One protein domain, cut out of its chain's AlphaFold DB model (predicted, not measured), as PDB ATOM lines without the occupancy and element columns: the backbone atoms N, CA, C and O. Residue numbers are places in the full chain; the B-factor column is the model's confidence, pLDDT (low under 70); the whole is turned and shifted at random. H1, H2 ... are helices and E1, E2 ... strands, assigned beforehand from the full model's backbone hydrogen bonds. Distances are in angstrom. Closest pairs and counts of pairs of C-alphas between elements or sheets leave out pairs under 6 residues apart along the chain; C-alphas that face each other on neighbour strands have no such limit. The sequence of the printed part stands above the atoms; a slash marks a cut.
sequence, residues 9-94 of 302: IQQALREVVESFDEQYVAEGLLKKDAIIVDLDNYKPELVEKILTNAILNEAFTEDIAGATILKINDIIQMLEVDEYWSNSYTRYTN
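This is residues 9 to 94 of the 302 residues of the protein "Type III restriction/modification enzyme methylation subunit" of Streptococcus oralis SK255 (UniProt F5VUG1). Five short helices make a cluster in which most helices cross one another, with a small two-stranded hairpin, E1 and E2, at one end of the long axis and the loop-like residues 81 to 94 towards the other. H2 and H5 lie side by side and run opposite ways, while H1 packs on H3 and H4. The printed part has 86 residues, with five named helices and two named strands in the order H1, H2, H3, H4, E1, E2, H5; the sheet, E1 - E2, is antiparallel, and the class is mostly helix. The whole is compact, with a radius of gyration of the C-alphas of 13.0 A, yet elongated in outline, spanning 44 by 23 by 22 A.

H1, residues 9 to 18, touches H3, residues 44 to 52, at a steep tilt of 38 degrees, opposite ways; their closest C-alphas, of Val 16 and Lys 49, are 6.3 A apart. H1 also touches H4, residues 54 to 60, closest at the C-alphas of Ile 9 and Ile 55, 6.1 A, at 71 degrees, only just about perpendicular. H2, residues 32 to 40, touches H5, residues 72 to 80, at a shallow tilt of 8 degrees, opposite ways, with the closest C-alphas, of Ile 36 and Ile 76, 6.1 A apart. H2 and H3 touch only at the corner, and only just, with 3 pairs of C-alphas within 8 A; the closest are those of Leu 39 and Val 47, 7.2 A. H1 and H5 are near each other, with 8 pairs of C-alphas within 10 A, whereas H3 and H5 are apart. E1, residues 61 to 64, and E2, residues 67 to 70, form an antiparallel hairpin at 147 degrees, with N 62 and O 69 at 2.9 A and N 69 and O 62 at 2.8 A, both within hydrogen-bond range. In H1, H2, H3, H4 and H5 every O i to N i+4 pair is within hydrogen-bond range.

H1 begins at C-alpha 9, (183.288, 137.502, 220.962), and is 14.3 A long. H2 measures 12.1 A, H3 12.0 A, H4 10.0 A, E1 9.6 A and E2 9.9 A. H5, 12.3 A long, ends at C-alpha 80, (180.101, 151.455, 223.056).

The C-alphas farthest apart, of Gly 66 and Arg 91, are 44.2 A apart. The printed part has no cut. The link from H1 to H2, 13 residues, is long; the other links are tight. Mean pLDDT of the printed part is 78.2, and residues 26 to 29 and 81 to 94 are under 70.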
ATOM      1  N   ILE A   9     184.627 136.894 220.935       84.31
ATOM      2  CA  ILE A   9     183.288 137.502 220.962       84.31
ATOM      3  C   ILE A   9     183.221 138.702 220.004       84.31
ATOM      4  O   ILE A   9     182.256 138.858 219.259       84.31
ATOM      5  N   GLN A  10     184.261 139.537 219.981       80.56
ATOM      6  CA  GLN A  10     184.350 140.688 219.081       80.56
ATOM      7  C   GLN A  10     184.432 140.277 217.607       80.56
ATOM      8  O   GLN A  10     183.768 140.884 216.768       80.56
ATOM      9  N   GLN A  11     185.193 139.229 217.295       83.50
ATOM     10  CA  GLN A  11     185.253 138.654 215.949       83.50
ATOM     11  C   GLN A  11     183.895 138.127 215.501       83.50
ATOM     12  O   GLN A  11     183.410 138.492 214.433       83.50
ATOM     13  N   ALA A  12     183.237 137.356 216.365       86.56
ATOM     14  CA  ALA A  12     181.922 136.805 216.078       86.56
ATOM     15  C   ALA A  12     180.874 137.900 215.810       86.56
ATOM     16  O   ALA A  12     180.058 137.769 214.896       86.56
ATOM     17  N   LEU A  13     180.908 139.006 216.564       87.56
ATOM     18  CA  LEU A  13     180.002 140.135 216.340       87.56
ATOM     19  C   LEU A  13     180.296 140.846 215.014       87.56
ATOM     20  O   LEU A  13     179.364 141.209 214.299       87.56
ATOM     21  N   ARG A  14     181.576 141.000 214.655       85.62
ATOM     22  CA  ARG A  14     181.996 141.614 213.387       85.62
ATOM     23  C   ARG A  14     181.467 140.816 212.202       85.62
ATOM     24  O   ARG A  14     180.832 141.391 211.328       85.62
ATOM     25  N   GLU A  15     181.665 139.502 212.223       87.56
ATOM     26  CA  GLU A  15     181.194 138.590 211.177       87.56
ATOM     27  C   GLU A  15     179.672 138.654 210.998       87.56
ATOM     28  O   GLU A  15     179.169 138.680 209.872       87.56
ATOM     29  N   VAL A  16     178.922 138.713 212.106       89.25
ATOM     30  CA  VAL A  16     177.460 138.844 212.061       89.25
ATOM     31  C   VAL A  16     177.052 140.152 211.397       89.25
ATOM     32  O   VAL A  16     176.200 140.144 210.512       89.25
ATOM     33  N   VAL A  17     177.660 141.265 211.790       86.69
ATOM     34  CA  VAL A  17     177.302 142.589 211.278       86.69
ATOM     35  C   VAL A  17     177.739 142.773 209.818       86.69
ATOM     36  O   VAL A  17     176.985 143.334 209.025       86.69
ATOM     37  N   GLU A  18     178.900 142.235 209.433       86.06
ATOM     38  CA  GLU A  18     179.399 142.229 208.050       86.06
ATOM     39  C   GLU A  18     178.529 141.388 207.107       86.06
ATOM     40  O   GLU A  18     178.492 141.653 205.908       86.06
ATOM     41  N   SER A  19     177.747 140.440 207.637       88.06
ATOM     42  CA  SER A  19     176.804 139.651 206.832       88.06
ATOM     43  C   SER A  19     175.592 140.432 206.301       88.06
ATOM     44  O   SER A  19     174.842 139.894 205.490       88.06
ATOM     45  N   PHE A  20     175.401 141.687 206.730       85.88
ATOM     46  CA  PHE A  20     174.333 142.583 206.265       85.88
ATOM     47  C   PHE A  20     174.814 143.611 205.222       85.88
ATOM     48  O   PHE A  20     174.159 144.635 205.010       85.88
ATOM     49  N   ASP A  21     175.958 143.360 204.577       77.75
ATOM     50  CA  ASP A  21     176.529 144.207 203.523       77.75
ATOM     51  C   ASP A  21     176.620 145.697 203.944       77.75
ATOM     52  O   ASP A  21     177.068 146.037 205.046       77.75
ATOM     53  N   GLU A  22     176.172 146.615 203.076       74.31
ATOM     54  CA  GLU A  22     176.257 148.067 203.276       74.31
ATOM     55  C   GLU A  22     175.344 148.613 204.393       74.31
ATOM     56  O   GLU A  22     175.406 149.803 204.741       74.31
ATOM     57  N   GLN A  23     174.468 147.773 204.960       76.12
ATOM     58  CA  GLN A  23     173.508 148.202 205.975       76.12
ATOM     59  C   GLN A  23     174.210 148.651 207.254       76.12
ATOM     60  O   GLN A  23     173.915 149.734 207.763       76.12
ATOM     61  N   TYR A  24     175.167 147.857 207.733       78.25
ATOM     62  CA  TYR A  24     175.902 148.144 208.962       78.25
ATOM     63  C   TYR A  24     177.393 148.382 208.745       78.25
ATOM     64  O   TYR A  24     178.058 148.860 209.662       78.25
ATOM     65  N   VAL A  25     177.914 148.112 207.546       72.38
ATOM     66  CA  VAL A  25     179.310 148.369 207.187       72.38
ATOM     67  C   VAL A  25     179.356 149.368 206.037       72.38
ATOM     68  O   VAL A  25     178.681 149.189 205.036       72.38
ATOM     69  N   ALA A  26     180.155 150.426 206.130       67.75
ATOM     70  CA  ALA A  26     180.471 151.283 204.988       67.75
ATOM     71  C   ALA A  26     181.973 151.544 204.951       67.75
ATOM     72  O   ALA A  26     182.553 151.909 205.965       67.75
ATOM     73  N   GLU A  27     182.610 151.327 203.798       64.25
ATOM     74  CA  GLU A  27     184.055 151.560 203.613       64.25
ATOM     75  C   GLU A  27     184.943 150.825 204.649       64.25
ATOM     76  O   GLU A  27     186.011 151.300 205.030       64.25
ATOM     77  N   GLY A  28     184.499 149.647 205.115       61.72
ATOM     78  CA  GLY A  28     185.183 148.854 206.148       61.72
ATOM     79  C   GLY A  28     184.913 149.305 207.591       61.72
ATOM     80  O   GLY A  28     185.555 148.811 208.516       61.72
ATOM     81  N   LEU A  29     183.973 150.232 207.788       65.75
ATOM     82  CA  LEU A  29     183.637 150.852 209.071       65.75
ATOM     83  C   LEU A  29     182.244 150.457 209.532       65.75
ATOM     84  O   LEU A  29     181.311 150.434 208.732       65.75
ATOM     85  N   LEU A  30     182.092 150.199 210.830       71.75
ATOM     86  CA  LEU A  30     180.794 149.865 211.402       71.75
ATOM     87  C   LEU A  30     179.965 151.109 211.703       71.75
ATOM     88  O   LEU A  30     180.387 152.000 212.440       71.75
ATOM     89  N   LYS A  31     178.722 151.109 211.227       77.00
ATOM     90  CA  LYS A  31     177.685 152.071 211.606       77.00
ATOM     91  C   LYS A  31     177.110 151.687 212.975       77.00
ATOM     92  O   LYS A  31     175.982 151.206 213.053       77.00
ATOM     93  N   LYS A  32     177.888 151.886 214.048       76.69
ATOM     94  CA  LYS A  32     177.511 151.536 215.436       76.69
ATOM     95  C   LYS A  32     176.101 151.992 215.801       76.69
ATOM     96  O   LYS A  32     175.315 151.184 216.274       76.69
ATOM     97  N   ASP A  33     175.770 153.248 215.506       73.31
ATOM     98  CA  ASP A  33     174.461 153.825 215.827       73.31
ATOM     99  C   ASP A  33     173.314 153.056 215.155       73.31
ATOM    100  O   ASP A  33     172.294 152.796 215.781       73.31
ATOM    101  N   ALA A  34     173.490 152.629 213.900       78.88
ATOM    102  CA  ALA A  34     172.477 151.847 213.191       78.88
ATOM    103  C   ALA A  34     172.313 150.445 213.797       78.88
ATOM    104  O   ALA A  34     171.195 149.949 213.899       78.88
ATOM    105  N   ILE A  35     173.416 149.825 214.229       83.44
ATOM    106  CA  ILE A  35     173.399 148.512 214.885       83.44
ATOM    107  C   ILE A  35     172.712 148.616 216.250       83.44
ATOM    108  O   ILE A  35     171.846 147.804 216.552       83.44
ATOM    109  N   ILE A  36     173.066 149.623 217.056       83.50
ATOM    110  CA  ILE A  36     172.479 149.866 218.382       83.50
ATOM    111  C   ILE A  36     170.976 150.125 218.253       83.50
ATOM    112  O   ILE A  36     170.191 149.479 218.939       83.50
ATOM    113  N   VAL A  37     170.560 150.983 217.316       82.06
ATOM    114  CA  VAL A  37     169.137 151.258 217.061       82.06
ATOM    115  C   VAL A  37     168.385 149.994 216.637       82.06
ATOM    116  O   VAL A  37     167.277 149.753 217.112       82.06
ATOM    117  N   ASP A  38     168.960 149.166 215.764       88.25
ATOM    118  CA  ASP A  38     168.302 147.935 215.315       88.25
ATOM    119  C   ASP A  38     168.284 146.845 216.408       88.25
ATOM    120  O   ASP A  38     167.342 146.048 216.456       88.25
ATOM    121  N   LEU A  39     169.261 146.835 217.321       88.56
ATOM    122  CA  LEU A  39     169.263 145.997 218.524       88.56
ATOM    123  C   LEU A  39     168.191 146.437 219.527       88.56
ATOM    124  O   LEU A  39     167.399 145.601 219.958       88.56
ATOM    125  N   ASP A  40     168.101 147.732 219.839       86.56
ATOM    126  CA  ASP A  40     167.076 148.291 220.736       86.56
ATOM    127  C   ASP A  40     165.654 148.010 220.231       86.56
ATOM    128  O   ASP A  40     164.731 147.768 221.012       86.56
ATOM    129  N   ASN A  41     165.476 147.993 218.907       88.56
ATOM    130  CA  ASN A  41     164.204 147.680 218.258       88.56
ATOM    131  C   ASN A  41     163.967 146.176 218.033       88.56
ATOM    132  O   ASN A  41     162.973 145.815 217.402       88.56
ATOM    133  N   TYR A  42     164.841 145.295 218.535       88.00
ATOM    134  CA  TYR A  42     164.744 143.838 218.370       88.00
ATOM    135  C   TYR A  42     164.558 143.411 216.910       88.00
ATOM    136  O   TYR A  42     163.736 142.540 216.604       88.00
ATOM    137  N   LYS A  43     165.296 144.029 215.982       92.25
ATOM    138  CA  LYS A  43     165.161 143.717 214.561       92.25
ATOM    139  C   LYS A  43     165.365 142.209 214.330       92.25
ATOM    140  O   LYS A  43     166.467 141.713 214.587       92.25
ATOM    141  N   PRO A  44     164.348 141.480 213.824       90.31
ATOM    142  CA  PRO A  44     164.350 140.017 213.843       90.31
ATOM    143  C   PRO A  44     165.565 139.390 213.164       90.31
ATOM    144  O   PRO A  44     166.173 138.482 213.717       90.31
ATOM    145  N   GLU A  45     165.964 139.919 212.009       91.88
ATOM    146  CA  GLU A  45     167.078 139.387 211.216       91.88
ATOM    147  C   GLU A  45     168.423 139.507 211.949       91.88
ATOM    148  O   GLU A  45     169.233 138.581 211.927       91.88
ATOM    149  N   LEU A  46     168.655 140.634 212.634       90.25
ATOM    150  CA  LEU A  46     169.880 140.872 213.400       90.25
ATOM    151  C   LEU A  46     169.922 139.983 214.646       90.25
ATOM    152  O   LEU A  46     170.928 139.325 214.908       90.25
ATOM    153  N   VAL A  47     168.808 139.919 215.376       91.00
ATOM    154  CA  VAL A  47     168.665 139.079 216.570       91.00
ATOM    155  C   VAL A  47     168.835 137.596 216.223       91.00
ATOM    156  O   VAL A  47     169.563 136.887 216.913       91.00
ATOM    157  N   GLU A  48     168.236 137.124 215.128       91.62
ATOM    158  CA  GLU A  48     168.369 135.739 214.662       91.62
ATOM    159  C   GLU A  48     169.828 135.383 214.360       91.62
ATOM    160  O   GLU A  48     170.316 134.331 214.782       91.62
ATOM    161  N   LYS A  49     170.561 136.269 213.678       92.06
ATOM    162  CA  LYS A  49     171.979 136.046 213.365       92.06
ATOM    163  C   LYS A  49     172.862 136.020 214.609       92.06
ATOM    164  O   LYS A  49     173.771 135.195 214.673       92.06
ATOM    165  N   ILE A  50     172.569 136.858 215.604       90.94
ATOM    166  CA  ILE A  50     173.265 136.847 216.898       90.94
ATOM    167  C   ILE A  50     172.997 135.533 217.638       90.94
ATOM    168  O   ILE A  50     173.937 134.892 218.096       90.94
ATOM    169  N   LEU A  51     171.739 135.088 217.695       89.44
ATOM    170  CA  LEU A  51     171.359 133.838 218.359       89.44
ATOM    171  C   LEU A  51     171.870 132.588 217.629       89.44
ATOM    172  O   LEU A  51     172.085 131.559 218.263       89.44
ATOM    173  N   THR A  52     172.073 132.653 216.313       91.75
ATOM    174  CA  THR A  52     172.605 131.528 215.525       91.75
ATOM    175  C   THR A  52     174.125 131.396 215.663       91.75
ATOM    176  O   THR A  52     174.676 130.312 215.466       91.75
ATOM    177  N   ASN A  53     174.827 132.478 216.011       93.06
ATOM    178  CA  ASN A  53     176.262 132.436 216.252       93.06
ATOM    179  C   ASN A  53     176.546 131.814 217.629       93.06
ATOM    180  O   ASN A  53     176.171 132.377 218.652       93.06
ATOM    181  N   ALA A  54     177.236 130.670 217.663       90.06
ATOM    182  CA  ALA A  54     177.472 129.920 218.899       90.06
ATOM    183  C   ALA A  54     178.200 130.736 219.984       90.06
ATOM    184  O   ALA A  54     177.839 130.649 221.153       90.06
ATOM    185  N   ILE A  55     179.182 131.558 219.594       89.88
ATOM    186  CA  ILE A  55     179.988 132.360 220.525       89.88
ATOM    187  C   ILE A  55     179.138 133.481 221.132       89.88
ATOM    188  O   ILE A  55     179.178 133.709 222.338       89.88
ATOM    189  N   LEU A  56     178.359 134.182 220.302       89.88
ATOM    190  CA  LEU A  56     177.497 135.268 220.774       89.88
ATOM    191  C   LEU A  56     176.303 134.745 221.567       89.88
ATOM    192  O   LEU A  56     175.923 135.363 222.556       89.88
ATOM    193  N   ASN A  57     175.734 133.608 221.163       89.88
ATOM    194  CA  ASN A  57     174.656 132.959 221.892       89.88
ATOM    195  C   ASN A  57     175.125 132.582 223.304       89.88
ATOM    196  O   ASN A  57     174.499 132.991 224.275       89.88
ATOM    197  N   GLU A  58     176.275 131.918 223.435       89.88
ATOM    198  CA  GLU A  58     176.829 131.547 224.742       89.88
ATOM    199  C   GLU A  58     177.176 132.774 225.605       89.88
ATOM    200  O   GLU A  58     176.937 132.774 226.811       89.88
ATOM    201  N   ALA A  59     177.707 133.845 225.006       87.31
ATOM    202  CA  ALA A  59     178.111 135.045 225.741       87.31
ATOM    203  C   ALA A  59     176.931 135.939 226.173       87.31
ATOM    204  O   ALA A  59     176.947 136.545 227.254       87.31
ATOM    205  N   PHE A  60     175.912 136.054 225.319       91.31
ATOM    206  CA  PHE A  60     174.862 137.064 225.445       91.31
ATOM    207  C   PHE A  60     173.467 136.499 225.672       91.31
ATOM    208  O   PHE A  60     172.522 137.281 225.697       91.31
ATOM    209  N   THR A  61     173.305 135.198 225.897       91.12
ATOM    210  CA  THR A  61     172.004 134.639 226.288       91.12
ATOM    211  C   THR A  61     171.988 134.127 227.720       91.12
ATOM    212  O   THR A  61     173.022 133.837 228.318       91.12
ATOM    213  N   GLU A  62     170.791 134.075 228.295       91.44
ATOM    214  CA  GLU A  62     170.526 133.484 229.601       91.44
ATOM    215  C   GLU A  62     169.182 132.750 229.563       91.44
ATOM    216  O   GLU A  62     168.197 133.273 229.038       91.44
ATOM    217  N   ASP A  63     169.122 131.541 230.118       89.69
ATOM    218  CA  ASP A  63     167.879 130.776 230.202       89.69
ATOM    219  C   ASP A  63     167.123 131.107 231.491       89.69
ATOM    220  O   ASP A  63     167.550 130.776 232.598       89.69
ATOM    221  N   ILE A  64     165.943 131.705 231.343       89.56
ATOM    222  CA  ILE A  64     165.067 132.070 232.457       89.56
ATOM    223  C   ILE A  64     163.732 131.352 232.286       89.56
ATOM    224  O   ILE A  64     162.993 131.582 231.332       89.56
ATOM    225  N   ALA A  65     163.403 130.467 233.233       87.00
ATOM    226  CA  ALA A  65     162.135 129.727 233.265       87.00
ATOM    227  C   ALA A  65     161.803 128.957 231.962       87.00
ATOM    228  O   ALA A  65     160.635 128.793 231.611       87.00
ATOM    229  N   GLY A  66     162.829 128.461 231.260       85.44
ATOM    230  CA  GLY A  66     162.680 127.717 230.002       85.44
ATOM    231  C   GLY A  66     162.553 128.593 228.751       85.44
ATOM    232  O   GLY A  66     162.292 128.056 227.677       85.44
ATOM    233  N   ALA A  67     162.732 129.910 228.882       84.00
ATOM    234  CA  ALA A  67     162.850 130.841 227.769       84.00
ATOM    235  C   ALA A  67     164.273 131.411 227.703       84.00
ATOM    236  O   ALA A  67     164.810 131.866 228.712       84.00
ATOM    237  N   THR A  68     164.855 131.418 226.507       86.75
ATOM    238  CA  THR A  68     166.165 132.022 226.250       86.75
ATOM    239  C   THR A  68     166.008 133.530 226.075       86.75
ATOM    240  O   THR A  68     165.253 133.990 225.215       86.75
ATOM    241  N   ILE A  69     166.715 134.304 226.894       89.50
ATOM    242  CA  ILE A  69     166.691 135.767 226.910       89.50
ATOM    243  C   ILE A  69     168.007 136.297 226.347       89.50
ATOM    244  O   ILE A  69     169.076 135.895 226.794       89.50
ATOM    245  N   LEU A  70     167.933 137.224 225.388       91.75
ATOM    246  CA  LEU A  70     169.101 137.919 224.845       91.75
ATOM    247  C   LEU A  70     169.425 139.163 225.687       91.75
ATOM    248  O   LEU A  70     168.596 140.063 225.833       91.75
ATOM    249  N   LYS A  71     170.653 139.245 226.194       90.50
ATOM    250  CA  LYS A  71     171.194 140.369 226.969       90.50
ATOM    251  C   LYS A  71     171.672 141.484 226.034       90.50
ATOM    252  O   LYS A  71     172.866 141.709 225.863       90.50
ATOM    253  N   ILE A  72     170.725 142.191 225.416       86.12
ATOM    254  CA  ILE A  72     171.009 143.254 224.433       86.12
ATOM    255  C   ILE A  72     171.887 144.367 225.015       86.12
ATOM    256  O   ILE A  72     172.818 144.817 224.354       86.12
ATOM    257  N   ASN A  73     171.650 144.755 226.271       82.00
ATOM    258  CA  ASN A  73     172.437 145.795 226.937       82.00
ATOM    259  C   ASN A  73     173.931 145.446 227.012       82.00
ATOM    260  O   ASN A  73     174.761 146.335 226.862       82.00
ATOM    261  N   ASP A  74     174.278 144.168 227.195       84.12
ATOM    262  CA  ASP A  74     175.674 143.719 227.241       84.12
ATOM    263  C   ASP A  74     176.337 143.861 225.857       84.12
ATOM    264  O   ASP A  74     177.500 144.250 225.753       84.12
ATOM    265  N   ILE A  75     175.582 143.592 224.783       85.94
ATOM    266  CA  ILE A  75     176.040 143.756 223.394       85.94
ATOM    267  C   ILE A  75     176.220 145.242 223.065       85.94
ATOM    268  O   ILE A  75     177.223 145.623 222.464       85.94
ATOM    269  N   ILE A  76     175.278 146.095 223.479       83.12
ATOM    270  CA  ILE A  76     175.369 147.548 223.283       83.12
ATOM    271  C   ILE A  76     176.573 148.109 224.039       83.12
ATOM    272  O   ILE A  76     177.392 148.791 223.431       83.12
ATOM    273  N   GLN A  77     176.753 147.751 225.315       77.69
ATOM    274  CA  GLN A  77     177.927 148.168 226.091       77.69
ATOM    275  C   GLN A  77     179.229 147.756 225.399       77.69
ATOM    276  O   GLN A  77     180.162 148.546 225.306       77.69
ATOM    277  N   MET A  78     179.286 146.546 224.843       76.81
ATOM    278  CA  MET A  78     180.440 146.075 224.080       76.81
ATOM    279  C   MET A  78     180.689 146.874 222.783       76.81
ATOM    280  O   MET A  78     181.842 147.038 222.381       76.81
ATOM    281  N   LEU A  79     179.642 147.368 222.112       74.94
ATOM    282  CA  LEU A  79     179.753 148.245 220.935       74.94
ATOM    283  C   LEU A  79     180.173 149.679 221.310       74.94
ATOM    284  O   LEU A  79     180.866 150.346 220.531       74.94
ATOM    285  N   GLU A  80     179.772 150.140 222.497       71.88
ATOM    286  CA  GLU A  80     180.101 151.455 223.056       71.88
ATOM    287  C   GLU A  80     181.530 151.547 223.607       71.88
ATOM    288  O   GLU A  80     182.085 152.641 223.643       71.88
ATOM    289  N   VAL A  81     182.159 150.429 223.990       68.62
ATOM    290  CA  VAL A  81     183.582 150.416 224.367       68.62
ATOM    291  C   VAL A  81     184.430 150.747 223.129       68.62
ATOM    292  O   VAL A  81     184.549 149.964 222.181       68.62
ATOM    293  N   ASP A  82     184.984 151.961 223.117       54.38
ATOM    294  CA  ASP A  82     185.523 152.620 221.921       54.38
ATOM    295  C   ASP A  82     186.855 152.066 221.408       54.38
ATOM    296  O   ASP A  82     187.202 152.297 220.247       54.38
ATOM    297  N   GLU A  83     187.569 151.264 222.199       53.53
ATOM    298  CA  GLU A  83     188.922 150.807 221.849       53.53
ATOM    299  C   GLU A  83     188.991 149.890 220.611       53.53
ATOM    300  O   GLU A  83     190.072 149.693 220.057       53.53
ATOM    301  N   TYR A  84     187.865 149.340 220.142       53.16
ATOM    302  CA  TYR A  84     187.879 148.250 219.159       53.16
ATOM    303  C   TYR A  84     187.176 148.539 217.814       53.16
ATOM    304  O   TYR A  84     187.547 147.994 216.774       53.16
ATOM    305  N   TRP A  85     186.176 149.419 217.787       54.81
ATOM    306  CA  TRP A  85     185.248 149.548 216.649       54.81
ATOM    307  C   TRP A  85     185.313 150.916 215.962       54.81
ATOM    308  O   TRP A  85     184.289 151.460 215.551       54.81
ATOM    309  N   SER A  86     186.504 151.506 215.885       43.06
ATOM    310  CA  SER A  86     186.731 152.844 215.337       43.06
ATOM    311  C   SER A  86     185.988 153.068 214.011       43.06
ATOM    312  O   SER A  86     186.385 152.514 212.985       43.06
ATOM    313  N   ASN A  87     184.902 153.853 214.044       43.12
ATOM    314  CA  ASN A  87     184.785 155.124 213.316       43.12
ATOM    315  C   ASN A  87     183.402 155.778 213.483       43.12
ATOM    316  O   ASN A  87     182.484 155.569 212.692       43.12
ATOM    317  N   SER A  88     183.300 156.658 214.482       39.16
ATOM    318  CA  SER A  88     182.297 157.725 214.493       39.16
ATOM    319  C   SER A  88     182.541 158.663 213.296       39.16
ATOM    320  O   SER A  88     183.682 159.030 213.003       39.16
ATOM    321  N   TYR A  89     181.471 159.052 212.590       39.00
ATOM    322  CA  TYR A  89     181.499 160.043 211.495       39.00
ATOM    323  C   TYR A  89     181.658 161.488 211.997       39.00
ATOM    324  O   TYR A  89     181.671 162.443 211.219       39.00
ATOM    325  N   THR A  90     181.859 161.652 213.301       43.00
ATOM    326  CA  THR A  90     182.549 162.801 213.876       43.00
ATOM    327  C   THR A  90     183.714 162.259 214.703       43.00
ATOM    328  O   THR A  90     183.673 161.124 215.163       43.00
ATOM    329  N   ARG A  91     184.778 163.027 214.940       37.34
ATOM    330  CA  ARG A  91     185.925 162.529 215.731       37.34
ATOM    331  C   ARG A  91     185.585 162.238 217.206       37.34
ATOM    332  O   ARG A  91     186.485 161.906 217.971       37.34
ATOM    333  N   TYR A  92     184.323 162.410 217.590       41.12
ATOM    334  CA  TYR A  92     183.783 162.411 218.936       41.12
ATOM    335  C   TYR A  92     182.544 161.488 218.966       41.12
ATOM    336  O   TYR A  92     181.792 161.417 217.990       41.12
ATOM    337  N   THR A  93     182.353 160.695 220.023       43.75
ATOM    338  CA  THR A  93     181.127 159.882 220.177       43.75
ATOM    339  C   THR A  93     179.921 160.782 220.443       43.75
ATOM    340  O   THR A  93     180.084 161.945 220.801       43.75
ATOM    341  N   ASN A  94     178.699 160.267 220.286       43.50
ATOM    342  CA  ASN A  94     177.434 160.987 220.520       43.50
ATOM    343  C   ASN A  94     177.202 161.420 221.995       43.50
ATOM    344  O   ASN A  94     176.071 161.647 222.418       43.50
TER     345      ASN A  94